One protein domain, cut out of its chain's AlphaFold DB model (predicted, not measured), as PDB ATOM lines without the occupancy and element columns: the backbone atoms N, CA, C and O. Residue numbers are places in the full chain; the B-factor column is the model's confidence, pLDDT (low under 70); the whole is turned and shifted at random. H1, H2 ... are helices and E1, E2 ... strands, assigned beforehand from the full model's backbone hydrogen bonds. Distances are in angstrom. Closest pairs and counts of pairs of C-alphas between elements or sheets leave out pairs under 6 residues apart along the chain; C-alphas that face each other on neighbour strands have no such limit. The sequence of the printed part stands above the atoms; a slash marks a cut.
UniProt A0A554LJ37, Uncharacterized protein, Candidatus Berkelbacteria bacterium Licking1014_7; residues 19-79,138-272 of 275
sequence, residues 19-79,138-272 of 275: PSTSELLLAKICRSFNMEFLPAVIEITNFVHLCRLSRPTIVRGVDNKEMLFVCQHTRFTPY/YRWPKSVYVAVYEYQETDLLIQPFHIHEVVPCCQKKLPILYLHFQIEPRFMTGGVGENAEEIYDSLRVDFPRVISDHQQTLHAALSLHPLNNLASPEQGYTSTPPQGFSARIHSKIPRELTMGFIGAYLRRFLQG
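What this domain is: This is residues 19 to 79 and 138 to 272 of the 275 residues of an uncharacterized protein of Candidatus Berkelbacteria bacterium Licking1014_7 (UniProt A0A554LJ37). A twisted antiparallel sheet of eight strands makes a wall, and two helices, H1 and H5, lie side by side over one face of it. H2 packs on H5, the short H3 only just meets H5 through residues 257 to 258 of H5, and the short H4 lies beside the edge strand E8. The long links through Asp 155 and Gly 191 make the longest axis. The printed part has 196 residues, in the order H1 E1 E2 E3 E4 E5 E6 E7 H2 H3 H4 E8 H5, and its class is mixed, helices and strands. The whole is compact, with a radius of gyration of the C-alphas of 17.1 A and spans of 57 by 39 by 28 A.

Where its parts are: Find C-alpha 21 at (170.716, 270.905, 264.990); there H1 begins and runs 16.7 A, residues 21 to 32. Next come E1, residues 40 to 43, E2, 49 to 53, and E3, 57 to 60. E4, residues 66 to 76, covers 33.0 A from C-alpha 66 at (147.776, 260.860, 248.249). After the cut look for E5, residues 142 to 150, 26.8 A, then E6, 177 to 183, 19.5 A, and E7, 200 to 206, 19.1 A. H2, residues 213 to 223, H3, 226 to 229, H4, 233 to 236, and E8, 245 to 250, follow. H5, residues 255 to 271, 23.8 A, ends at C-alpha 271 (152.899, 255.912, 256.367).

How they stand to each other: Start at E4: E2 and E3 lie on one side of it, E5 on the other side. Look for N 52 and O 73 at 2.8 A in E2 and E4, N 59 and O 67 at 2.8 A in the hairpin E3 and E4, and N 72 and O 145 at 2.8 A in E4 and E5. E1 and E2 are a hairpin, with N 41 and O 51 at 2.8 A. E5 E6 E7 form a meander, each strand the antiparallel neighbour of the one before, with N 144 and O 181 at 2.8 A and N 180 and O 204 at 2.8 A; edge strand E8 is the antiparallel neighbour of E7, with N 203 and O 247 at 2.8 A. H1 is on the sheet at a height of 9.8 A, over E4 and E5. H5, on the same face, touches H1 at Ile 29 and Gly 263, C-alphas 5.8 A apart, at a shallow tilt of 19 degrees, the same way. H2 only grazes the sheet; it touches H5 at Ala 221 and Tyr 265, C-alphas 5.1 A apart, opposite ways at a tilt of 37 degrees, only just steep. H3 only just touches H5, with 3 pairs of C-alphas within 8 A, the closest those of Leu 227 and Leu 257, 6.9 A. H4 stands at the sheet's level, with the C-alphas of Gly 236 and His 250 5.0 A apart. In H1, H2 and H5 every O i to N i+4 pair is within hydrogen-bond range; H3 and H4 are too short for one.

The domain as a whole: The C-alphas farthest apart, Asp 155 and Gly 191, are 56.9 A apart. Residues 80 to 137 are not printed, and C-alphas 79 and 138 are 13.8 A apart across the cut. The links E5 to E6 and E6 to E7 are long. Mean pLDDT of the printed part is 77.5, and 53 residues are under 70, among them 221 to 244.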
ATOM      1  N   PRO A  19     174.518 275.431 259.846       78.94
ATOM      2  CA  PRO A  19     173.202 274.922 260.193       78.94
ATOM      3  C   PRO A  19     173.103 274.599 261.690       78.94
ATOM      4  O   PRO A  19     174.075 274.259 262.364       78.94
ATOM      5  N   SER A  20     171.894 274.710 262.217       82.56
ATOM      6  CA  SER A  20     171.502 274.353 263.570       82.56
ATOM      7  C   SER A  20     171.089 272.895 263.610       82.56
ATOM      8  O   SER A  20     170.646 272.341 262.606       82.56
ATOM      9  N   THR A  21     171.142 272.294 264.798       85.69
ATOM     10  CA  THR A  21     170.716 270.905 264.990       85.69
ATOM     11  C   THR A  21     169.291 270.661 264.492       85.69
ATOM     12  O   THR A  21     169.071 269.711 263.753       85.69
ATOM     13  N   SER A  22     168.347 271.564 264.784       88.50
ATOM     14  CA  SER A  22     166.960 271.493 264.292       88.50
ATOM     15  C   SER A  22     166.855 271.412 262.769       88.50
ATOM     16  O   SER A  22     166.046 270.659 262.244       88.50
ATOM     17  N   GLU A  23     167.698 272.152 262.051       88.88
ATOM     18  CA  GLU A  23     167.680 272.200 260.593       88.88
ATOM     19  C   GLU A  23     168.272 270.924 259.992       88.88
ATOM     20  O   GLU A  23     167.715 270.347 259.061       88.88
ATOM     21  N   LEU A  24     169.371 270.434 260.576       90.50
ATOM     22  CA  LEU A  24     169.971 269.157 260.194       90.50
ATOM     23  C   LEU A  24     169.019 267.985 260.455       90.50
ATOM     24  O   LEU A  24     168.947 267.063 259.645       90.50
ATOM     25  N   LEU A  25     168.292 268.017 261.574       91.69
ATOM     26  CA  LEU A  25     167.300 267.005 261.926       91.69
ATOM     27  C   LEU A  25     166.075 267.079 261.016       91.69
ATOM     28  O   LEU A  25     165.650 266.039 260.523       91.69
ATOM     29  N   LEU A  26     165.568 268.276 260.703       93.81
ATOM     30  CA  LEU A  26     164.487 268.426 259.729       93.81
ATOM     31  C   LEU A  26     164.906 267.877 258.361       93.81
ATOM     32  O   LEU A  26     164.174 267.098 257.768       93.81
ATOM     33  N   ALA A  27     166.129 268.163 257.906       92.94
ATOM     34  CA  ALA A  27     166.656 267.600 256.665       92.94
ATOM     35  C   ALA A  27     166.758 266.061 256.685       92.94
ATOM     36  O   ALA A  27     166.708 265.432 255.627       92.94
ATOM     37  N   LYS A  28     166.941 265.433 257.857       92.88
ATOM     38  CA  LYS A  28     166.876 263.967 258.006       92.88
ATOM     39  C   LYS A  28     165.436 263.458 257.939       92.88
ATOM     40  O   LYS A  28     165.203 262.441 257.292       92.88
ATOM     41  N   ILE A  29     164.488 264.171 258.555       92.88
ATOM     42  CA  ILE A  29     163.057 263.862 258.453       92.88
ATOM     43  C   ILE A  29     162.633 263.916 256.983       92.88
ATOM     44  O   ILE A  29     162.156 262.904 256.480       92.88
ATOM     45  N   CYS A  30     162.911 265.013 256.267       93.81
ATOM     46  CA  CYS A  30     162.600 265.150 254.839       93.81
ATOM     47  C   CYS A  30     163.149 263.974 254.019       93.81
ATOM     48  O   CYS A  30     162.407 263.322 253.287       93.81
ATOM     49  N   ARG A  31     164.428 263.625 254.218       92.56
ATOM     50  CA  ARG A  31     165.058 262.489 253.530       92.56
ATOM     51  C   ARG A  31     164.345 261.160 253.769       92.56
ATOM     52  O   ARG A  31     164.287 260.352 252.852       92.56
ATOM     53  N   SER A  32     163.771 260.936 254.952       91.56
ATOM     54  CA  SER A  32     163.018 259.703 255.217       91.56
ATOM     55  C   SER A  32     161.684 259.591 254.474       91.56
ATOM     56  O   SER A  32     161.128 258.501 254.404       91.56
ATOM     57  N   PHE A  33     161.211 260.688 253.884       91.00
ATOM     58  CA  PHE A  33     160.054 260.726 252.987       91.00
ATOM     59  C   PHE A  33     160.467 260.924 251.520       91.00
ATOM     60  O   PHE A  33     159.654 261.363 250.716       91.00
ATOM     61  N   ASN A  34     161.732 260.648 251.169       90.81
ATOM     62  CA  ASN A  34     162.307 260.918 249.843       90.81
ATOM     63  C   ASN A  34     162.147 262.380 249.385       90.81
ATOM     64  O   ASN A  34     162.134 262.677 248.194       90.81
ATOM     65  N   MET A  35     162.050 263.301 250.343       92.81
ATOM     66  CA  MET A  35     161.840 264.716 250.092       92.81
ATOM     67  C   MET A  35     163.168 265.477 250.129       92.81
ATOM     68  O   MET A  35     163.953 265.367 251.079       92.81
ATOM     69  N   GLU A  36     163.404 266.295 249.106       92.00
ATOM     70  CA  GLU A  36     164.564 267.182 249.038       92.00
ATOM     71  C   GLU A  36     164.362 268.398 249.952       92.00
ATOM     72  O   GLU A  36     163.314 269.045 249.920       92.00
ATOM     73  N   PHE A  37     165.371 268.739 250.756       90.75
ATOM     74  CA  PHE A  37     165.380 269.963 251.553       90.75
ATOM     75  C   PHE A  37     166.304 270.993 250.907       90.75
ATOM     76  O   PHE A  37     167.531 270.852 250.949       90.75
ATOM     77  N   LEU A  38     165.704 272.004 250.288       90.12
ATOM     78  CA  LEU A  38     166.366 272.909 249.359       90.12
ATOM     79  C   LEU A  38     167.420 273.784 250.061       90.12
ATOM     80  O   LEU A  38     167.427 273.912 251.300       90.12
ATOM     81  N   PRO A  39     168.347 274.385 249.292       85.38
ATOM     82  CA  PRO A  39     169.225 275.430 249.804       85.38
ATOM     83  C   PRO A  39     168.427 276.540 250.490       85.38
ATOM     84  O   PRO A  39     167.258 276.770 250.180       85.38
ATOM     85  N   ALA A  40     169.052 277.219 251.449       83.69
ATOM     86  CA  ALA A  40     168.390 278.346 252.088       83.69
ATOM     87  C   ALA A  40     168.234 279.512 251.120       83.69
ATOM     88  O   ALA A  40     169.092 279.743 250.274       83.69
ATOM     89  N   VAL A  41     167.163 280.266 251.293       79.75
ATOM     90  CA  VAL A  41     166.937 281.552 250.649       79.75
ATOM     91  C   VAL A  41     166.905 282.628 251.722       79.75
ATOM     92  O   VAL A  41     166.444 282.404 252.845       79.75
ATOM     93  N   ILE A  42     167.447 283.794 251.389       71.75
ATOM     94  CA  ILE A  42     167.391 284.961 252.267       71.75
ATOM     95  C   ILE A  42     166.217 285.824 251.823       71.75
ATOM     96  O   ILE A  42     166.247 286.421 250.740       71.75
ATOM     97  N   GLU A  43     165.208 285.898 252.679       68.00
ATOM     98  CA  GLU A  43     164.025 286.729 252.486       68.00
ATOM     99  C   GLU A  43     164.193 288.053 253.225       68.00
ATOM    100  O   GLU A  43     164.612 288.063 254.379       68.00
ATOM    101  N   ILE A  44     163.894 289.171 252.554       57.16
ATOM    102  CA  ILE A  44     164.110 290.534 253.082       57.16
ATOM    103  C   ILE A  44     162.783 291.264 253.345       57.16
ATOM    104  O   ILE A  44     162.757 292.277 254.036       57.16
ATOM    105  N   THR A  45     161.665 290.745 252.833       49.12
ATOM    106  CA  THR A  45     160.381 291.455 252.706       49.12
ATOM    107  C   THR A  45     159.803 291.962 254.026       49.12
ATOM    108  O   THR A  45     158.987 292.869 254.005       49.12
ATOM    109  N   ASN A  46     160.244 291.423 255.164       39.28
ATOM    110  CA  ASN A  46     159.981 291.941 256.501       39.28
ATOM    111  C   ASN A  46     161.144 291.525 257.403       39.28
ATOM    112  O   ASN A  46     160.984 290.662 258.274       39.28
ATOM    113  N   PHE A  47     162.302 292.159 257.196       50.31
ATOM    114  CA  PHE A  47     163.576 291.834 257.838       50.31
ATOM    115  C   PHE A  47     164.198 290.513 257.340       50.31
ATOM    116  O   PHE A  47     163.549 289.727 256.659       50.31
ATOM    117  N   VAL A  48     165.473 290.276 257.675       57.41
ATOM    118  CA  VAL A  48     166.238 289.141 257.136       57.41
ATOM    119  C   VAL A  48     165.814 287.829 257.787       57.41
ATOM    120  O   VAL A  48     166.129 287.565 258.950       57.41
ATOM    121  N   HIS A  49     165.128 286.981 257.025       71.50
ATOM    122  CA  HIS A  49     164.833 285.609 257.413       71.50
ATOM    123  C   HIS A  49     165.637 284.646 256.544       71.50
ATOM    124  O   HIS A  49     165.622 284.728 255.317       71.50
ATOM    125  N   LEU A  50     166.336 283.708 257.182       79.44
ATOM    126  CA  LEU A  50     166.843 282.539 256.468       79.44
ATOM    127  C   LEU A  50     165.707 281.531 256.403       79.44
ATOM    128  O   LEU A  50     165.339 280.962 257.433       79.44
ATOM    129  N   CYS A  51     165.158 281.323 255.215       86.50
ATOM    130  CA  CYS A  51     164.119 280.338 254.965       86.50
ATOM    131  C   CYS A  51     164.711 279.143 254.217       86.50
ATOM    132  O   CYS A  51     165.551 279.296 253.336       86.50
ATOM    133  N   ARG A  52     164.290 277.934 254.568       90.25
ATOM    134  CA  ARG A  52     164.562 276.715 253.808       90.25
ATOM    135  C   ARG A  52     163.257 276.002 253.579       90.25
ATOM    136  O   ARG A  52     162.559 275.695 254.544       90.25
ATOM    137  N   LEU A  53     162.979 275.707 252.324       92.19
ATOM    138  CA  LEU A  53     161.795 274.973 251.916       92.19
ATOM    139  C   LEU A  53     162.186 273.545 251.562       92.19
ATOM    140  O   LEU A  53     163.290 273.285 251.082       92.19
ATOM    141  N   SER A  54     161.285 272.605 251.788       94.19
ATOM    142  CA  SER A  54     161.361 271.330 251.099       94.19
ATOM    143  C   SER A  54     160.770 271.448 249.701       94.19
ATOM    144  O   SER A  54     159.909 272.289 249.440       94.19
ATOM    145  N   ARG A  55     161.202 270.571 248.795       92.69
ATOM    146  CA  ARG A  55     160.433 270.322 247.581       92.69
ATOM    147  C   ARG A  55     159.118 269.640 247.986       92.69
ATOM    148  O   ARG A  55     159.189 268.621 248.676       92.69
ATOM    149  N   PRO A  56     157.944 270.165 247.603       90.75
ATOM    150  CA  PRO A  56     156.676 269.513 247.905       90.75
ATOM    151  C   PRO A  56     156.684 268.085 247.360       90.75
ATOM    152  O   PRO A  56     157.068 267.862 246.214       90.75
ATOM    153  N   THR A  57     156.338 267.118 248.205       91.94
ATOM    154  CA  THR A  57     156.425 265.691 247.867       91.94
ATOM    155  C   THR A  57     155.085 265.028 248.119       91.94
ATOM    156  O   THR A  57     154.476 265.244 249.165       91.94
ATOM    157  N   ILE A  58     154.625 264.222 247.164       90.81
ATOM    158  CA  ILE A  58     153.413 263.420 247.327       90.81
ATOM    159  C   ILE A  58     153.787 262.151 248.089       90.81
ATOM    160  O   ILE A  58     154.667 261.396 247.676       90.81
ATOM    161  N   VAL A  59     153.120 261.928 249.214       89.50
ATOM    162  CA  VAL A  59     153.258 260.730 250.038       89.50
ATOM    163  C   VAL A  59     151.943 259.970 249.966       89.50
ATOM    164  O   VAL A  59     150.880 260.533 250.222       89.50
ATOM    165  N   ARG A  60     152.006 258.688 249.606       84.69
ATOM    166  CA  ARG A  60     150.831 257.816 249.618       84.69
ATOM    167  C   ARG A  60     150.608 257.296 251.038       84.69
ATOM    168  O   ARG A  60     151.478 256.622 251.585       84.69
ATOM    169  N   GLY A  61     149.467 257.662 251.618       74.31
ATOM    170  CA  GLY A  61     149.046 257.255 252.953       74.31
ATOM    171  C   GLY A  61     148.508 255.828 253.024       74.31
ATOM    172  O   GLY A  61     148.354 255.155 252.007       74.31
ATOM    173  N   VAL A  62     148.179 255.395 254.245       68.00
ATOM    174  CA  VAL A  62     147.686 254.037 254.564       68.00
ATOM    175  C   VAL A  62     146.393 253.693 253.815       68.00
ATOM    176  O   VAL A  62     146.224 252.572 253.350       68.00
ATOM    177  N   ASP A  63     145.529 254.685 253.595       71.06
ATOM    178  CA  ASP A  63     144.272 254.550 252.844       71.06
ATOM    179  C   ASP A  63     144.451 254.600 251.313       71.06
ATOM    180  O   ASP A  63     143.482 254.818 250.585       71.06
ATOM    181  N   ASN A  64     145.685 254.532 250.800       73.31
ATOM    182  CA  ASN A  64     146.049 254.914 249.425       73.31
ATOM    183  C   ASN A  64     145.717 256.370 249.051       73.31
ATOM    184  O   ASN A  64     145.859 256.754 247.889       73.31
ATOM    185  N   LYS A  65     145.322 257.206 250.016       80.88
ATOM    186  CA  LYS A  65     145.126 258.641 249.796       80.88
ATOM    187  C   LYS A  65     146.474 259.312 249.598       80.88
ATOM    188  O   LYS A  65     147.390 259.147 250.403       80.88
ATOM    189  N   GLU A  66     146.583 260.082 248.531       87.69
ATOM    190  CA  GLU A  66     147.776 260.860 248.249       87.69
ATOM    191  C   GLU A  66     147.741 262.170 249.032       87.69
ATOM    192  O   GLU A  66     146.734 262.878 249.084       87.69
ATOM    193  N   MET A  67     148.857 262.473 249.682       88.25
ATOM    194  CA  MET A  67     149.010 263.629 250.550       88.25
ATOM    195  C   MET A  67     150.183 264.468 250.067       88.25
ATOM    196  O   MET A  67     151.276 263.947 249.855       88.25
ATOM    197  N   LEU A  68     149.986 265.775 249.935       90.56
ATOM    198  CA  LEU A  68     151.067 266.706 249.651       90.56
ATOM    199  C   LEU A  68     151.756 267.082 250.963       90.56
ATOM    200  O   LEU A  68     151.155 267.721 251.827       90.56
ATOM    201  N   PHE A  69     153.020 266.699 251.100       92.94
ATOM    202  CA  PHE A  69     153.838 266.938 252.280       92.94
ATOM    203  C   PHE A  69     154.859 268.051 252.029       92.94
ATOM    204  O   PHE A  69     155.616 268.016 251.054       92.94
ATOM    205  N   VAL A  70     154.877 269.042 252.926       94.00
ATOM    206  CA  VAL A  70     155.769 270.204 252.855       94.00
ATOM    207  C   VAL A  70     156.377 270.490 254.225       94.00
ATOM    208  O   VAL A  70     155.708 270.435 255.258       94.00
ATOM    209  N   CYS A  71     157.665 270.814 254.234       95.81
ATOM    210  CA  CYS A  71     158.420 271.250 255.398       95.81
ATOM    211  C   CYS A  71     159.068 272.604 255.116       95.81
ATOM    212  O   CYS A  71     159.563 272.865 254.021       95.81
ATOM    213  N   GLN A  72     159.147 273.441 256.141       94.06
ATOM    214  CA  GLN A  72     159.827 274.726 256.087       94.06
ATOM    215  C   GLN A  72     160.609 274.942 257.384       94.06
ATOM    216  O   GLN A  72     160.146 274.616 258.473       94.06
ATOM    217  N   HIS A  73     161.803 275.513 257.283       93.25
ATOM    218  CA  HIS A  73     162.569 275.990 258.431       93.25
ATOM    219  C   HIS A  73     162.860 277.471 258.254       93.25
ATOM    220  O   HIS A  73     163.394 277.870 257.223       93.25
ATOM    221  N   THR A  74     162.584 278.277 259.271       88.94
ATOM    222  CA  THR A  74     162.925 279.701 259.271       88.94
ATOM    223  C   THR A  74     163.883 280.043 260.403       88.94
ATOM    224  O   THR A  74     163.908 279.380 261.443       88.94
ATOM    225  N   ARG A  75     164.692 281.085 260.198       84.56
ATOM    226  CA  ARG A  75     165.477 281.752 261.243       84.56
ATOM    227  C   ARG A  75     165.233 283.242 261.195       84.56
ATOM    228  O   ARG A  75     165.266 283.825 260.116       84.56
ATOM    229  N   PHE A  76     165.090 283.836 262.365       77.88
ATOM    230  CA  PHE A  76     164.836 285.260 262.526       77.88
ATOM    231  C   PHE A  76     166.051 285.958 263.114       77.88
ATOM    232  O   PHE A  76     166.764 285.394 263.940       77.88
ATOM    233  N   THR A  77     166.290 287.199 262.723       69.88
ATOM    234  CA  THR A  77     167.378 287.975 263.305       69.88
ATOM    235  C   THR A  77     167.183 288.174 264.817       69.88
ATOM    236  O   THR A  77     166.077 288.468 265.280       69.88
ATOM    237  N   PRO A  78     168.248 288.023 265.626       67.88
ATOM    238  CA  PRO A  78     168.138 288.018 267.081       67.88
ATOM    239  C   PRO A  78     167.795 289.395 267.659       67.88
ATOM    240  O   PRO A  78     167.196 289.454 268.725       67.88
ATOM    241  N   TYR A  79     168.090 290.490 266.951       64.19
ATOM    242  CA  TYR A  79     167.790 291.855 267.402       64.19
ATOM    243  C   TYR A  79     166.300 292.179 267.468       64.19
ATOM    244  O   TYR A  79     165.905 293.160 268.084       64.19
ATOM    245  N   TYR A 138     172.975 279.909 264.852       67.94
ATOM    246  CA  TYR A 138     172.241 278.902 265.620       67.94
ATOM    247  C   TYR A 138     171.584 279.449 266.906       67.94
ATOM    248  O   TYR A 138     170.832 278.709 267.539       67.94
ATOM    249  N   ARG A 139     171.859 280.694 267.311       73.31
ATOM    250  CA  ARG A 139     171.205 281.426 268.413       73.31
ATOM    251  C   ARG A 139     170.101 282.360 267.915       73.31
ATOM    252  O   ARG A 139     169.688 283.265 268.623       73.31
ATOM    253  N   TRP A 140     169.664 282.199 266.678       81.69
ATOM    254  CA  TRP A 140     168.518 282.923 266.149       81.69
ATOM    255  C   TRP A 140     167.242 282.190 266.574       81.69
ATOM    256  O   TRP A 140     167.299 280.957 266.685       81.69
ATOM    257  N   PRO A 141     166.115 282.886 266.825       84.06
ATOM    258  CA  PRO A 141     164.820 282.228 266.899       84.06
ATOM    259  C   PRO A 141     164.589 281.432 265.626       84.06
ATOM    260  O   PRO A 141     164.902 281.903 264.527       84.06
ATOM    261  N   LYS A 142     164.098 280.204 265.776       89.06
ATOM    262  CA  LYS A 142     163.833 279.323 264.639       89.06
ATOM    263  C   LYS A 142     162.416 278.829 264.715       89.06
ATOM    264  O   LYS A 142     161.915 278.577 265.805       89.06
ATOM    265  N   SER A 143     161.846 278.578 263.556       92.06
ATOM    266  CA  SER A 143     160.610 277.827 263.471       92.06
ATOM    267  C   SER A 143     160.797 276.677 262.505       92.06
ATOM    268  O   SER A 143     161.343 276.843 261.415       92.06
ATOM    269  N   VAL A 144     160.347 275.504 262.922       94.31
ATOM    270  CA  VAL A 144     160.106 274.365 262.046       94.31
ATOM    271  C   VAL A 144     158.615 274.342 261.774       94.31
ATOM    272  O   VAL A 144     157.815 274.306 262.706       94.31
ATOM    273  N   TYR A 145     158.258 274.367 260.503       94.38
ATOM    274  CA  TYR A 145     156.895 274.245 260.035       94.38
ATOM    275  C   TYR A 145     156.766 272.978 259.210       94.38
ATOM    276  O   TYR A 145     157.642 272.638 258.412       94.38
ATOM    277  N   VAL A 146     155.649 272.304 259.396       94.44
ATOM    278  CA  VAL A 146     155.264 271.128 258.640       94.44
ATOM    279  C   VAL A 146     153.794 271.270 258.290       94.44
ATOM    280  O   VAL A 146     152.980 271.588 259.155       94.44
ATOM    281  N   ALA A 147     153.461 271.027 257.030       91.94
ATOM    282  CA  ALA A 147     152.087 270.995 256.572       91.94
ATOM    283  C   ALA A 147     151.846 269.770 255.695       91.94
ATOM    284  O   ALA A 147     152.695 269.378 254.890       91.94
ATOM    285  N   VAL A 148     150.671 269.176 255.872       90.38
ATOM    286  CA  VAL A 148     150.160 268.107 255.018       90.38
ATOM    287  C   VAL A 148     148.809 268.539 254.482       90.38
ATOM    288  O   VAL A 148     147.946 268.984 255.243       90.38
ATOM    289  N   TYR A 149     148.625 268.378 253.181       88.44
ATOM    290  CA  TYR A 149     147.376 268.648 252.483       88.44
ATOM    291  C   TYR A 149     146.894 267.362 251.821       88.44
ATOM    292  O   TYR A 149     147.705 266.564 251.357       88.44
ATOM    293  N   GLU A 150     145.580 267.175 251.729       84.31
ATOM    294  CA  GLU A 150     145.030 266.193 250.793       84.31
ATOM    295  C   GLU A 150     145.419 266.607 249.377       84.31
ATOM    296  O   GLU A 150     145.072 267.709 248.933       84.31
ATOM    297  N   TYR A 151     146.144 265.737 248.679       84.50
ATOM    298  CA  TYR A 151     146.491 265.980 247.293       84.50
ATOM    299  C   TYR A 151     145.288 265.651 246.408       84.50
ATOM    300  O   TYR A 151     144.619 264.633 246.581       84.50
ATOM    301  N   GLN A 152     144.995 266.542 245.471       79.50
ATOM    302  CA  GLN A 152     144.127 266.246 244.342       79.50
ATOM    303  C   GLN A 152     144.996 266.298 243.105       79.50
ATOM    304  O   GLN A 152     145.784 267.230 242.964       79.50
ATOM    305  N   GLU A 153     144.867 265.291 242.251       76.25
ATOM    306  CA  GLU A 153     145.646 265.197 241.028       76.25
ATOM    307  C   GLU A 153     145.448 266.461 240.182       76.25
ATOM    308  O   GLU A 153     144.322 266.901 239.932       76.25
ATOM    309  N   THR A 154     146.560 267.089 239.803       74.44
ATOM    310  CA  THR A 154     146.566 268.277 238.948       74.44
ATOM    311  C   THR A 154     147.697 268.169 237.942       74.44
ATOM    312  O   THR A 154     148.799 267.782 238.326       74.44
ATOM    313  N   ASP A 155     147.493 268.682 236.732       69.25
ATOM    314  CA  ASP A 155     148.542 268.771 235.702       69.25
ATOM    315  C   ASP A 155     149.640 269.812 236.015       69.25
ATOM    316  O   ASP A 155     150.569 270.025 235.235       69.25
ATOM    317  N   LEU A 156     149.540 270.512 237.151       71.62
ATOM    318  CA  LEU A 156     150.447 271.591 237.524       71.62
ATOM    319  C   LEU A 156     151.679 271.067 238.268       71.62
ATOM    320  O   LEU A 156     151.576 270.407 239.302       71.62
ATOM    321  N   LEU A 157     152.863 271.468 237.799       78.94
ATOM    322  CA  LEU A 157     154.111 271.269 238.531       78.94
ATOM    323  C   LEU A 157     154.090 272.091 239.830       78.94
ATOM    324  O   LEU A 157     154.101 273.323 239.799       78.94
ATOM    325  N   ILE A 158     154.100 271.407 240.974       83.25
ATOM    326  CA  ILE A 158     154.062 272.052 242.290       83.25
ATOM    327  C   ILE A 158     155.440 272.639 242.614       83.25
ATOM    328  O   ILE A 158     156.379 271.920 242.959       83.25
ATOM    329  N   GLN A 159     155.559 273.961 242.507       86.00
ATOM    330  CA  GLN A 159     156.752 274.689 242.936       86.00
ATOM    331  C   GLN A 159     156.852 274.724 244.467       86.00
ATOM    332  O   GLN A 159     155.818 274.699 245.131       86.00
ATOM    333  N   PRO A 160     158.061 274.807 245.050       87.12
ATOM    334  CA  PRO A 160     158.226 275.085 246.476       87.12
ATOM    335  C   PRO A 160     157.514 276.379 246.876       87.12
ATOM    336  O   PRO A 160     157.602 277.378 246.165       87.12
ATOM    337  N   PHE A 161     156.830 276.351 248.016       85.31
ATOM    338  CA  PHE A 161     156.038 277.468 248.523       85.31
ATOM    339  C   PHE A 161     156.171 277.574 250.040       85.31
ATOM    340  O   PHE A 161     156.503 276.595 250.719       85.31
ATOM    341  N   HIS A 162     155.901 278.757 250.582       85.44
ATOM    342  CA  HIS A 162     155.838 278.936 252.027       85.44
ATOM    343  C   HIS A 162     154.524 278.397 252.570       85.44
ATOM    344  O   HIS A 162     153.466 278.643 252.011       85.44
ATOM    345  N   ILE A 163     154.552 277.741 253.728       84.50
ATOM    346  CA  ILE A 163     153.352 277.105 254.302       84.50
ATOM    347  C   ILE A 163     152.220 278.117 254.606       84.50
ATOM    348  O   ILE A 163     151.058 277.735 254.715       84.50
ATOM    349  N   HIS A 164     152.537 279.410 254.715       74.94
ATOM    350  CA  HIS A 164     151.556 280.485 254.903       74.94
ATOM    351  C   HIS A 164     151.041 281.109 253.591       74.94
ATOM    352  O   HIS A 164     150.160 281.967 253.637       74.94
ATOM    353  N   GLU A 165     151.577 280.717 252.433       74.06
ATOM    354  CA  GLU A 165     151.103 281.166 251.124       74.06
ATOM    355  C   GLU A 165     149.857 280.387 250.689       74.06
ATOM    356  O   GLU A 165     149.706 279.189 250.939       74.06
ATOM    357  N   VAL A 166     148.961 281.069 249.978       68.19
ATOM    358  CA  VAL A 166     147.825 280.425 249.315       68.19
ATOM    359  C   VAL A 166     148.297 279.909 247.959       68.19
ATOM    360  O   VAL A 166     148.519 280.694 247.040       68.19
ATOM    361  N   VAL A 167     148.428 278.590 247.823       69.00
ATOM    362  CA  VAL A 167     148.905 277.948 246.587       69.00
ATOM    363  C   VAL A 167     147.769 277.379 245.727       69.00
ATOM    364  O   VAL A 167     146.839 276.771 246.270       69.00
ATOM    365  N   PRO A 168     147.853 277.491 244.383       62.91
ATOM    366  CA  PRO A 168     146.824 277.000 243.463       62.91
ATOM    367  C   PRO A 168     146.515 275.505 243.590       62.91
ATOM    368  O   PRO A 168     145.345 275.137 243.584       62.91
ATOM    369  N   CYS A 169     147.527 274.645 243.770       65.12
ATOM    370  CA  CYS A 169     147.332 273.192 243.901       65.12
ATOM    371  C   CYS A 169     146.601 272.787 245.193       65.12
ATOM    372  O   CYS A 169     146.071 271.685 245.284       65.12
ATOM    373  N   CYS A 170     146.538 273.684 246.183       65.88
ATOM    374  CA  CYS A 170     145.846 273.458 247.448       65.88
ATOM    375  C   CYS A 170     144.529 274.246 247.552       65.88
ATOM    376  O   CYS A 170     143.907 274.194 248.602       65.88
ATOM    377  N   GLN A 171     144.100 274.978 246.509       62.12
ATOM    378  CA  GLN A 171     142.798 275.666 246.360       62.12
ATOM    379  C   GLN A 171     142.087 276.088 247.671       62.12
ATOM    380  O   GLN A 171     140.993 275.614 247.973       62.12
ATOM    381  N   LYS A 172     142.688 276.984 248.471       60.81
ATOM    382  CA  LYS A 172     142.128 277.473 249.760       60.81
ATOM    383  C   LYS A 172     141.813 276.382 250.804       60.81
ATOM    384  O   LYS A 172     141.162 276.670 251.808       60.81
ATOM    385  N   LYS A 173     142.255 275.140 250.606       65.69
ATOM    386  CA  LYS A 173     142.110 274.066 251.583       65.69
ATOM    387  C   LYS A 173     143.070 274.315 252.732       65.69
ATOM    388  O   LYS A 173     144.269 274.507 252.535       65.69
ATOM    389  N   LEU A 174     142.522 274.285 253.940       75.38
ATOM    390  CA  LEU A 174     143.332 274.209 255.144       75.38
ATOM    391  C   LEU A 174     144.129 272.897 255.119       75.38
ATOM    392  O   LEU A 174     143.603 271.881 254.645       75.38
ATOM    393  N   PRO A 175     145.375 272.900 255.617       83.81
ATOM    394  CA  PRO A 175     146.116 271.664 255.791       83.81
ATOM    395  C   PRO A 175     145.327 270.718 256.702       83.81
ATOM    396  O   PRO A 175     144.657 271.153 257.638       83.81
ATOM    397  N   ILE A 176     145.411 269.415 256.442       85.31
ATOM    398  CA  ILE A 176     144.846 268.403 257.348       85.31
ATOM    399  C   ILE A 176     145.711 268.238 258.601       85.31
ATOM    400  O   ILE A 176     145.224 267.844 259.653       85.31
ATOM    401  N   LEU A 177     146.990 268.594 258.489       87.25
ATOM    402  CA  LEU A 177     147.941 268.655 259.583       87.25
ATOM    403  C   LEU A 177     148.790 269.906 259.416       87.25
ATOM    404  O   LEU A 177     149.454 270.066 258.391       87.25
ATOM    405  N   TYR A 178     148.830 270.735 260.450       89.44
ATOM    406  CA  TYR A 178     149.810 271.802 260.574       89.44
ATOM    407  C   TYR A 178     150.592 271.617 261.867       89.44
ATOM    408  O   TYR A 178     150.011 271.500 262.940       89.44
ATOM    409  N   LEU A 179     151.915 271.581 261.773       91.81
ATOM    410  CA  LEU A 179     152.795 271.507 262.927       91.81
ATOM    411  C   LEU A 179     153.771 272.674 262.892       91.81
ATOM    412  O   LEU A 179     154.454 272.911 261.896       91.81
ATOM    413  N   HIS A 180     153.858 273.380 264.012       92.94
ATOM    414  CA  HIS A 180     154.777 274.485 264.225       92.94
ATOM    415  C   HIS A 180     155.569 274.249 265.504       92.94
ATOM    416  O   HIS A 180     155.020 274.233 266.602       92.94
ATOM    417  N   PHE A 181     156.879 274.074 265.360       93.00
ATOM    418  CA  PHE A 181     157.813 274.027 266.475       93.00
ATOM    419  C   PHE A 181     158.679 275.288 266.477       93.00
ATOM    420  O   PHE A 181     159.602 275.431 265.671       93.00
ATOM    421  N   GLN A 182     158.360 276.210 267.378       91.94
ATOM    422  CA  GLN A 182     159.114 277.426 267.639       91.94
ATOM    423  C   GLN A 182     160.200 277.154 268.677       91.94
ATOM    424  O   GLN A 182     159.933 276.703 269.787       91.94
ATOM    425  N   ILE A 183     161.437 277.453 268.301       90.62
ATOM    426  CA  ILE A 183     162.633 277.220 269.096       90.62
ATOM    427  C   ILE A 183     163.187 278.565 269.540       90.62
ATOM    428  O   ILE A 183     163.693 279.348 268.727       90.62
ATOM    429  N   GLU A 184     163.158 278.791 270.844       87.75
ATOM    430  CA  GLU A 184     163.634 280.023 271.441       87.75
ATOM    431  C   GLU A 184     165.155 279.984 271.619       87.75
ATOM    432  O   GLU A 184     165.720 279.020 272.142       87.75
ATOM    433  N   PRO A 185     165.896 281.002 271.181       83.44
ATOM    434  CA  PRO A 185     167.338 280.983 271.339       83.44
ATOM    435  C   PRO A 185     167.742 281.210 272.798       83.44
ATOM    436  O   PRO A 185     167.003 281.794 273.583       83.44
ATOM    437  N   ARG A 186     168.959 280.769 273.136       79.06
ATOM    438  CA  ARG A 186     169.650 281.180 274.363       79.06
ATOM    439  C   ARG A 186     170.675 282.241 274.008       79.06
ATOM    440  O   ARG A 186     171.553 281.981 273.171       79.06
ATOM    441  N   PHE A 187     170.577 283.402 274.644       77.62
ATOM    442  CA  PHE A 187     171.512 284.496 274.421       77.62
ATOM    443  C   PHE A 187     172.655 284.485 275.436       77.62
ATOM    444  O   PHE A 187     172.497 284.123 276.598       77.62
ATOM    445  N   MET A 188     173.840 284.856 274.956       71.31
ATOM    446  CA  MET A 188     175.021 285.080 275.780       71.31
ATOM    447  C   MET A 188     175.937 286.036 275.025       71.31
ATOM    448  O   MET A 188     176.422 285.696 273.939       71.31
ATOM    449  N   THR A 189     176.163 287.207 275.594       66.56
ATOM    450  CA  THR A 189     177.128 288.210 275.129       66.56
ATOM    451  C   THR A 189     178.028 288.562 276.316       66.56
ATOM    452  O   THR A 189     177.657 288.261 277.443       66.56
ATOM    453  N   GLY A 190     179.249 289.053 276.086       58.62
ATOM    454  CA  GLY A 190     180.110 289.593 277.159       58.62
ATOM    455  C   GLY A 190     180.480 288.672 278.338       58.62
ATOM    456  O   GLY A 190     181.062 289.142 279.300       58.62
ATOM    457  N   GLY A 191     180.172 287.370 278.294       62.75
ATOM    458  CA  GLY A 191     180.385 286.447 279.419       62.75
ATOM    459  C   GLY A 191     179.145 286.212 280.290       62.75
ATOM    460  O   GLY A 191     179.093 285.196 280.982       62.75
ATOM    461  N   VAL A 192     178.103 287.045 280.185       70.38
ATOM    462  CA  VAL A 192     176.817 286.821 280.867       70.38
ATOM    463  C   VAL A 192     175.866 286.031 279.979       70.38
ATOM    464  O   VAL A 192     175.538 286.421 278.855       70.38
ATOM    465  N   GLY A 193     175.403 284.898 280.504       74.12
ATOM    466  CA  GLY A 193     174.335 284.101 279.908       74.12
ATOM    467  C   GLY A 193     172.950 284.544 280.374       74.12
ATOM    468  O   GLY A 193     172.764 284.994 281.504       74.12
ATOM    469  N   GLU A 194     171.958 284.377 279.505       76.75
ATOM    470  CA  GLU A 194     170.548 284.426 279.892       76.75
ATOM    471  C   GLU A 194     170.223 283.293 280.881       76.75
ATOM    472  O   GLU A 194     170.714 282.169 280.726       76.75
ATOM    473  N   ASN A 195     169.373 283.569 281.878       78.12
ATOM    474  CA  ASN A 195     168.833 282.508 282.725       78.12
ATOM    475  C   ASN A 195     167.949 281.595 281.861       78.12
ATOM    476  O   ASN A 195     166.985 282.044 281.246       78.12
ATOM    477  N   ALA A 196     168.289 280.308 281.807       74.31
ATOM    478  CA  ALA A 196     167.570 279.335 281.000       74.31
ATOM    479  C   ALA A 196     166.265 278.830 281.637       74.31
ATOM    480  O   ALA A 196     165.517 278.147 280.941       74.31
ATOM    481  N   GLU A 197     166.010 279.122 282.916       78.62
ATOM    482  CA  GLU A 197     164.853 278.632 283.687       78.62
ATOM    483  C   GLU A 197     163.503 279.046 283.099       78.62
ATOM    484  O   GLU A 197     162.560 278.269 283.134       78.62
ATOM    485  N   GLU A 198     163.424 280.223 282.477       76.94
ATOM    486  CA  GLU A 198     162.181 280.729 281.879       76.94
ATOM    487  C   GLU A 198     162.137 280.564 280.352       76.94
ATOM    488  O   GLU A 198     161.253 281.097 279.675       76.94
ATOM    489  N   ILE A 199     163.091 279.831 279.769       82.25
ATOM    490  CA  ILE A 199     163.169 279.649 278.318       82.25
ATOM    491  C   ILE A 199     162.480 278.347 277.933       82.25
ATOM    492  O   ILE A 199     162.971 277.254 278.240       82.25
ATOM    493  N   TYR A 200     161.402 278.484 277.166       85.12
ATOM    494  CA  TYR A 200     160.604 277.385 276.642       85.12
ATOM    495  C   TYR A 200     160.518 277.481 275.123       85.12
ATOM    496  O   TYR A 200     160.236 278.546 274.582       85.12
ATOM    497  N   ASP A 201     160.736 276.357 274.457       88.31
ATOM    498  CA  ASP A 201     160.323 276.156 273.077       88.31
ATOM    499  C   ASP A 201     158.799 275.882 273.057       88.31
ATOM    500  O   ASP A 201     158.210 275.507 274.076       88.31
ATOM    501  N   SER A 202     158.141 276.079 271.918       87.31
ATOM    502  CA  SER A 202     156.695 275.877 271.767       87.31
ATOM    503  C   SER A 202     156.416 274.970 270.582       87.31
ATOM    504  O   SER A 202     156.810 275.275 269.461       87.31
ATOM    505  N   LEU A 203     155.725 273.864 270.817       88.69
ATOM    506  CA  LEU A 203     155.251 272.934 269.804       88.69
ATOM    507  C   LEU A 203     153.731 273.019 269.723       88.69
ATOM    508  O   LEU A 203     153.036 272.818 270.713       88.69
ATOM    509  N   ARG A 204     153.221 273.263 268.524       87.00
ATOM    510  CA  ARG A 204     151.801 273.251 268.209       87.00
ATOM    511  C   ARG A 204     151.551 272.281 267.066       87.00
ATOM    512  O   ARG A 204     152.284 272.289 266.082       87.00
ATOM    513  N   VAL A 205     150.534 271.447 267.211       84.00
ATOM    514  CA  VAL A 205     150.056 270.493 266.215       84.00
ATOM    515  C   VAL A 205     148.559 270.725 266.067       84.00
ATOM    516  O   VAL A 205     147.777 270.356 266.939       84.00
ATOM    517  N   ASP A 206     148.165 271.381 264.988       80.75
ATOM    518  CA  ASP A 206     146.777 271.691 264.679       80.75
ATOM    519  C   ASP A 206     146.196 270.655 263.711       80.75
ATOM    520  O   ASP A 206     146.834 270.271 262.722       80.75
ATOM    521  N   PHE A 207     144.944 270.269 263.974       75.75
ATOM    522  CA  PHE A 207     144.121 269.424 263.104       75.75
ATOM    523  C   PHE A 207     142.892 270.225 262.658       75.75
ATOM    524  O   PHE A 207     141.837 270.140 263.290       75.75
ATOM    525  N   PRO A 208     142.994 271.042 261.594       64.38
ATOM    526  CA  PRO A 208     141.855 271.819 261.099       64.38
ATOM    527  C   PRO A 208     140.659 270.951 260.679       64.38
ATOM    528  O   PRO A 208     139.534 271.439 260.606       64.38
ATOM    529  N   ARG A 209     140.893 269.658 260.415       63.38
ATOM    530  CA  ARG A 209     139.862 268.626 260.270       63.38
ATOM    531  C   ARG A 209     140.063 267.576 261.360       63.38
ATOM    532  O   ARG A 209     141.167 267.069 261.527       63.38
ATOM    533  N   VAL A 210     139.005 267.239 262.095       57.66
ATOM    534  CA  VAL A 210     139.063 266.196 263.130       57.66
ATOM    535  C   VAL A 210     139.061 264.826 262.447       57.66
ATOM    536  O   VAL A 210     138.015 264.349 262.019       57.66
ATOM    537  N   ILE A 211     140.236 264.205 262.335       62.69
ATOM    538  CA  ILE A 211     140.404 262.796 261.946       62.69
ATOM    539  C   ILE A 211     140.696 262.013 263.234       62.69
ATOM    540  O   ILE A 211     141.593 262.397 263.988       62.69
ATOM    541  N   SER A 212     139.942 260.939 263.505       61.88
ATOM    542  CA  SER A 212     140.072 260.092 264.711       61.88
ATOM    543  C   SER A 212     141.508 259.627 264.980       61.88
ATOM    544  O   SER A 212     141.922 259.467 266.128       61.88
ATOM    545  N   ASP A 213     142.290 259.479 263.916       67.12
ATOM    546  CA  ASP A 213     143.618 258.874 263.937       67.12
ATOM    547  C   ASP A 213     144.697 259.815 264.485       67.12
ATOM    548  O   ASP A 213     145.760 259.365 264.917       67.12
ATOM    549  N   HIS A 214     144.432 261.126 264.526       73.81
ATOM    550  CA  HIS A 214     145.397 262.106 265.024       73.81
ATOM    551  C   HIS A 214     145.711 261.912 266.506       73.81
ATOM    552  O   HIS A 214     146.879 261.940 266.890       73.81
ATOM    553  N   GLN A 215     144.692 261.678 267.340       70.94
ATOM    554  CA  GLN A 215     144.889 261.488 268.780       70.94
ATOM    555  C   GLN A 215     145.634 260.183 269.075       70.94
ATOM    556  O   GLN A 215     146.587 260.190 269.852       70.94
ATOM    557  N   GLN A 216     145.270 259.082 268.412       73.81
ATOM    558  CA  GLN A 216     145.963 257.798 268.569       73.81
ATOM    559  C   GLN A 216     147.421 257.883 268.110       73.81
ATOM    560  O   GLN A 216     148.322 257.418 268.806       73.81
ATOM    561  N   THR A 217     147.670 258.543 266.978       74.50
ATOM    562  CA  THR A 217     149.024 258.762 266.458       74.50
ATOM    563  C   THR A 217     149.859 259.618 267.405       74.50
ATOM    564  O   THR A 217     151.033 259.327 267.636       74.50
ATOM    565  N   LEU A 218     149.251 260.650 267.990       74.56
ATOM    566  CA  LEU A 218     149.905 261.511 268.962       74.56
ATOM    567  C   LEU A 218     150.261 260.751 270.244       74.56
ATOM    568  O   LEU A 218     151.400 260.837 270.697       74.56
ATOM    569  N   HIS A 219     149.332 259.960 270.787       70.75
ATOM    570  CA  HIS A 219     149.588 259.116 271.956       70.75
ATOM    571  C   HIS A 219     150.675 258.074 271.693       70.75
ATOM    572  O   HIS A 219     151.581 257.935 272.512       70.75
ATOM    573  N   ALA A 220     150.640 257.396 270.544       71.19
ATOM    574  CA  ALA A 220     151.671 256.438 270.162       71.19
ATOM    575  C   ALA A 220     153.047 257.119 270.077       71.19
ATOM    576  O   ALA A 220     153.994 256.687 270.734       71.19
ATOM    577  N   ALA A 221     153.145 258.241 269.361       69.69
ATOM    578  CA  ALA A 221     154.393 258.986 269.231       69.69
ATOM    579  C   ALA A 221     154.911 259.520 270.579       69.69
ATOM    580  O   ALA A 221     156.116 259.485 270.812       69.69
ATOM    581  N   LEU A 222     154.030 259.982 271.476       69.94
ATOM    582  CA  LEU A 222     154.408 260.423 272.824       69.94
ATOM    583  C   LEU A 222     154.875 259.258 273.702       69.94
ATOM    584  O   LEU A 222     155.896 259.385 274.369       69.94
ATOM    585  N   SER A 223     154.162 258.127 273.685       62.25
ATOM    586  CA  SER A 223     154.466 256.955 274.522       62.25
ATOM    587  C   SER A 223     155.857 256.376 274.258       62.25
ATOM    588  O   SER A 223     156.520 255.893 275.171       62.25
ATOM    589  N   LEU A 224     156.317 256.491 273.014       60.25
ATOM    590  CA  LEU A 224     157.617 256.009 272.564       60.25
ATOM    591  C   LEU A 224     158.736 257.026 272.799       60.25
ATOM    592  O   LEU A 224     159.912 256.717 272.600       60.25
ATOM    593  N   HIS A 225     158.394 258.252 273.202       64.88
ATOM    594  CA  HIS A 225     159.360 259.324 273.318       64.88
ATOM    595  C   HIS A 225     159.759 259.565 274.780       64.88
ATOM    596  O   HIS A 225     158.886 259.801 275.617       64.88
ATOM    597  N   PRO A 226     161.068 259.668 275.102       58.50
ATOM    598  CA  PRO A 226     161.548 260.023 276.443       58.50
ATOM    599  C   PRO A 226     160.937 261.294 277.045       58.50
ATOM    600  O   PRO A 226     161.030 261.495 278.249       58.50
ATOM    601  N   LEU A 227     160.304 262.138 276.223       60.25
ATOM    602  CA  LEU A 227     159.608 263.349 276.654       60.25
ATOM    603  C   LEU A 227     158.456 263.043 277.617       60.25
ATOM    604  O   LEU A 227     158.193 263.850 278.500       60.25
ATOM    605  N   ASN A 228     157.822 261.875 277.483       53.62
ATOM    606  CA  ASN A 228     156.746 261.423 278.363       53.62
ATOM    607  C   ASN A 228     157.251 260.977 279.752       53.62
ATOM    608  O   ASN A 228     156.486 260.960 280.707       53.62
ATOM    609  N   ASN A 229     158.546 260.651 279.876       51.19
ATOM    610  CA  ASN A 229     159.162 260.094 281.091       51.19
ATOM    611  C   ASN A 229     160.073 261.091 281.832       51.19
ATOM    612  O   ASN A 229     160.759 260.716 282.783       51.19
ATOM    613  N   LEU A 230     160.140 262.351 281.393       52.59
ATOM    614  CA  LEU A 230     160.908 263.376 282.100       52.59
ATOM    615  C   LEU A 230     160.189 263.711 283.407       52.59
ATOM    616  O   LEU A 230     159.014 264.039 283.372       52.59
ATOM    617  N   ALA A 231     160.908 263.637 284.531       42.75
ATOM    618  CA  ALA A 231     160.407 263.532 285.911       42.75
ATOM    619  C   ALA A 231     159.338 264.544 286.390       42.75
ATOM    620  O   ALA A 231     158.778 264.340 287.459       42.75
ATOM    621  N   SER A 232     159.024 265.581 285.611       48.22
ATOM    622  CA  SER A 232     157.883 266.476 285.837       48.22
ATOM    623  C   SER A 232     157.372 267.007 284.491       48.22
ATOM    624  O   SER A 232     157.692 268.145 284.124       48.22
ATOM    625  N   PRO A 233     156.592 266.222 283.721       49.09
ATOM    626  CA  PRO A 233     156.038 266.676 282.448       49.09
ATOM    627  C   PRO A 233     155.243 267.975 282.631       49.09
ATOM    628  O   PRO A 233     155.363 268.874 281.819       49.09
ATOM    629  N   GLU A 234     154.568 268.150 283.766       47.31
ATOM    630  CA  GLU A 234     153.749 269.317 284.136       47.31
ATOM    631  C   GLU A 234     154.530 270.644 284.284       47.31
ATOM    632  O   GLU A 234     153.968 271.719 284.101       47.31
ATOM    633  N   GLN A 235     155.836 270.596 284.582       46.03
ATOM    634  CA  GLN A 235     156.704 271.788 284.659       46.03
ATOM    635  C   GLN A 235     157.394 272.098 283.320       46.03
ATOM    636  O   GLN A 235     157.864 273.216 283.086       46.03
ATOM    637  N   GLY A 236     157.479 271.094 282.442       47.75
ATOM    638  CA  GLY A 236     158.029 271.208 281.096       47.75
ATOM    639  C   GLY A 236     156.977 271.522 280.038       47.75
ATOM    640  O   GLY A 236     157.326 272.223 279.093       47.75
ATOM    641  N   TYR A 237     155.741 271.045 280.237       53.75
ATOM    642  CA  TYR A 237     154.631 270.956 279.291       53.75
ATOM    643  C   TYR A 237     153.336 271.508 279.882       53.75
ATOM    644  O   TYR A 237     152.837 271.037 280.898       53.75
ATOM    645  N   THR A 238     152.735 272.462 279.175       55.47
ATOM    646  CA  THR A 238     151.375 272.942 279.446       55.47
ATOM    647  C   THR A 238     150.531 272.776 278.189       55.47
ATOM    648  O   THR A 238     150.855 273.383 277.165       55.47
ATOM    649  N   SER A 239     149.464 271.979 278.261       52.12
ATOM    650  CA  SER A 239     148.494 271.806 277.175       52.12
ATOM    651  C   SER A 239     147.381 272.852 277.247       52.12
ATOM    652  O   SER A 239     146.765 273.022 278.296       52.12
ATOM    653  N   THR A 240     147.076 273.515 276.133       45.91
ATOM    654  CA  THR A 240     145.916 274.419 275.982       45.91
ATOM    655  C   THR A 240     144.841 273.792 275.072       45.91
ATOM    656  O   THR A 240     145.228 273.207 274.060       45.91
ATOM    657  N   PRO A 241     143.524 273.909 275.370       45.06
ATOM    658  CA  PRO A 241     142.427 273.280 274.602       45.06
ATOM    659  C   PRO A 241     141.874 274.194 273.471       45.06
ATOM    660  O   PRO A 241     142.243 275.370 273.461       45.06
ATOM    661  N   PRO A 242     140.968 273.749 272.548       49.41
ATOM    662  CA  PRO A 242     140.295 272.442 272.427       49.41
ATOM    663  C   PRO A 242     140.489 271.697 271.076       49.41
ATOM    664  O   PRO A 242     139.941 270.612 270.907       49.41
ATOM    665  N   GLN A 243     141.243 272.234 270.108       56.72
ATOM    666  CA  GLN A 243     141.521 271.571 268.820       56.72
ATOM    667  C   GLN A 243     143.031 271.479 268.594       56.72
ATOM    668  O   GLN A 243     143.699 272.502 268.481       56.72
ATOM    669  N   GLY A 244     143.562 270.257 268.530       65.38
ATOM    670  CA  GLY A 244     144.996 270.013 268.361       65.38
ATOM    671  C   GLY A 244     145.735 269.651 269.649       65.38
ATOM    672  O   GLY A 244     145.137 269.357 270.683       65.38
ATOM    673  N   PHE A 245     147.060 269.656 269.561       75.06
ATOM    674  CA  PHE A 245     147.993 269.453 270.663       75.06
ATOM    675  C   PHE A 245     148.944 270.644 270.738       75.06
ATOM    676  O   PHE A 245     149.581 271.011 269.753       75.06
ATOM    677  N   SER A 246     149.052 271.245 271.916       76.06
ATOM    678  CA  SER A 246     149.984 272.335 272.190       76.06
ATOM    679  C   SER A 246     150.841 271.954 273.385       76.06
ATOM    680  O   SER A 246     150.338 271.415 274.368       76.06
ATOM    681  N   ALA A 247     152.133 272.222 273.281       77.75
ATOM    682  CA  ALA A 247     153.129 271.893 274.277       77.75
ATOM    683  C   ALA A 247     154.151 273.022 274.366       77.75
ATOM    684  O   ALA A 247     154.831 273.349 273.396       77.75
ATOM    685  N   ARG A 248     154.324 273.573 275.563       80.25
ATOM    686  CA  ARG A 248     155.571 274.264 275.911       80.25
ATOM    687  C   ARG A 248     156.614 273.198 276.234       80.25
ATOM    688  O   ARG A 248     156.243 272.116 276.660       80.25
ATOM    689  N   ILE A 249     157.885 273.450 275.944       82.19
ATOM    690  CA  ILE A 249     158.976 272.496 276.172       82.19
ATOM    691  C   ILE A 249     160.134 273.277 276.761       82.19
ATOM    692  O   ILE A 249     160.728 274.116 276.086       82.19
ATOM    693  N   HIS A 250     160.468 273.035 278.024       83.31
ATOM    694  CA  HIS A 250     161.573 273.751 278.654       83.31
ATOM    695  C   HIS A 250     162.873 273.516 277.871       83.31
ATOM    696  O   HIS A 250     163.259 272.384 277.593       83.31
ATOM    697  N   SER A 251     163.620 274.584 277.590       78.19
ATOM    698  CA  SER A 251     164.880 274.537 276.835       78.19
ATOM    699  C   SER A 251     165.974 273.621 277.416       78.19
ATOM    700  O   SER A 251     166.986 273.392 276.754       78.19
ATOM    701  N   LYS A 252     165.847 273.153 278.671       78.19
ATOM    702  CA  LYS A 252     166.747 272.162 279.297       78.19
ATOM    703  C   LYS A 252     166.593 270.777 278.662       78.19
ATOM    704  O   LYS A 252     167.530 269.988 278.705       78.19
ATOM    705  N   ILE A 253     165.442 270.508 278.057       79.38
ATOM    706  CA  ILE A 253     165.172 269.283 277.319       79.38
ATOM    707  C   ILE A 253     165.949 269.327 275.991       79.38
ATOM    708  O   ILE A 253     165.837 270.314 275.256       79.38
ATOM    709  N   PRO A 254     166.736 268.288 275.650       83.88
ATOM    710  CA  PRO A 254     167.407 268.215 274.358       83.88
ATOM    711  C   PRO A 254     166.403 268.300 273.202       83.88
ATOM    712  O   PRO A 254     165.444 267.534 273.131       83.88
ATOM    713  N   ARG A 255     166.624 269.222 272.264       85.12
ATOM    714  CA  ARG A 255     165.699 269.497 271.143       85.12
ATOM    715  C   ARG A 255     165.635 268.362 270.133       85.12
ATOM    716  O   ARG A 255     164.664 268.243 269.391       85.12
ATOM    717  N   GLU A 256     166.675 267.540 270.107       86.56
ATOM    718  CA  GLU A 256     166.746 266.276 269.390       86.56
ATOM    719  C   GLU A 256     165.562 265.382 269.755       86.56
ATOM    720  O   GLU A 256     165.021 264.718 268.876       86.56
ATOM    721  N   LEU A 257     165.126 265.426 271.020       84.88
ATOM    722  CA  LEU A 257     163.971 264.681 271.494       84.88
ATOM    723  C   LEU A 257     162.684 265.211 270.854       84.88
ATOM    724  O   LEU A 257     161.943 264.458 270.240       84.88
ATOM    725  N   THR A 258     162.435 266.519 270.883       86.75
ATOM    726  CA  THR A 258     161.238 267.073 270.226       86.75
ATOM    727  C   THR A 258     161.224 266.795 268.724       86.75
ATOM    728  O   THR A 258     160.197 266.416 268.171       86.75
ATOM    729  N   MET A 259     162.369 266.925 268.052       90.38
ATOM    730  CA  MET A 259     162.478 266.596 266.628       90.38
ATOM    731  C   MET A 259     162.286 265.095 266.356       90.38
ATOM    732  O   MET A 259     161.714 264.739 265.328       90.38
ATOM    733  N   GLY A 260     162.737 264.225 267.266       87.69
ATOM    734  CA  GLY A 260     162.490 262.784 267.227       87.69
ATOM    735  C   GLY A 260     161.002 262.464 267.321       87.69
ATOM    736  O   GLY A 260     160.485 261.751 266.464       87.69
ATOM    737  N   PHE A 261     160.299 263.083 268.273       86.38
ATOM    738  CA  PHE A 261     158.842 263.007 268.389       86.38
ATOM    739  C   PHE A 261     158.144 263.454 267.098       86.38
ATOM    740  O   PHE A 261     157.305 262.723 266.582       86.38
ATOM    741  N   ILE A 262     158.521 264.610 266.539       90.31
ATOM    742  CA  ILE A 262     157.947 265.120 265.281       90.31
ATOM    743  C   ILE A 262     158.144 264.102 264.152       90.31
ATOM    744  O   ILE A 262     157.197 263.774 263.440       90.31
ATOM    745  N   GLY A 263     159.361 263.575 263.993       90.38
ATOM    746  CA  GLY A 263     159.654 262.562 262.981       90.38
ATOM    747  C   GLY A 263     158.844 261.279 263.179       90.38
ATOM    748  O   GLY A 263     158.339 260.722 262.202       90.38
ATOM    749  N   ALA A 264     158.683 260.840 264.430       85.19
ATOM    750  CA  ALA A 264     157.919 259.648 264.764       85.19
ATOM    751  C   ALA A 264     156.422 259.827 264.450       85.19
ATOM    752  O   ALA A 264     155.820 259.028 263.730       85.19
ATOM    753  N   TYR A 265     155.854 260.939 264.915       87.56
ATOM    754  CA  TYR A 265     154.475 261.335 264.653       87.56
ATOM    755  C   TYR A 265     154.177 261.378 263.148       87.56
ATOM    756  O   TYR A 265     153.217 260.761 262.691       87.56
ATOM    757  N   LEU A 266     155.028 262.044 262.359       90.06
ATOM    758  CA  LEU A 266     154.822 262.180 260.915       90.06
ATOM    759  C   LEU A 266     154.860 260.837 260.186       90.06
ATOM    760  O   LEU A 266     154.065 260.628 259.279       90.06
ATOM    761  N   ARG A 267     155.756 259.920 260.564       86.88
ATOM    762  CA  ARG A 267     155.827 258.595 259.926       86.88
ATOM    763  C   ARG A 267     154.609 257.744 260.243       86.88
ATOM    764  O   ARG A 267     154.061 257.137 259.329       86.88
ATOM    765  N   ARG A 268     154.157 257.725 261.499       84.75
ATOM    766  CA  ARG A 268     152.930 257.002 261.854       84.75
ATOM    767  C   ARG A 268     151.726 257.606 261.132       84.75
ATOM    768  O   ARG A 268     150.965 256.861 260.531       84.75
ATOM    769  N   PHE A 269     151.613 258.936 261.111       85.25
ATOM    770  CA  PHE A 269     150.502 259.628 260.459       85.25
ATOM    771  C   PHE A 269     150.475 259.419 258.937       85.25
ATOM    772  O   PHE A 269     149.429 259.125 258.372       85.25
ATOM    773  N   LEU A 270     151.618 259.572 258.261       86.50
ATOM    774  CA  LEU A 270     151.686 259.550 256.797       86.50
ATOM    775  C   LEU A 270     151.900 258.160 256.200       86.50
ATOM    776  O   LEU A 270     151.536 257.957 255.053       86.50
ATOM    777  N   GLN A 271     152.531 257.227 256.913       83.00
ATOM    778  CA  GLN A 271     152.899 255.912 256.367       83.00
ATOM    779  C   GLN A 271     152.267 254.750 257.133       83.00
ATOM    780  O   GLN A 271     152.406 253.610 256.708       83.00
ATOM    781  N   GLY A 272     151.610 254.997 258.272       73.00
ATOM    782  CA  GLY A 272     151.027 253.936 259.098       73.00
ATOM    783  C   GLY A 272     152.044 253.026 259.773       73.00
ATOM    784  O   GLY A 272     151.641 252.082 260.438       73.00
TER     785      GLY A 272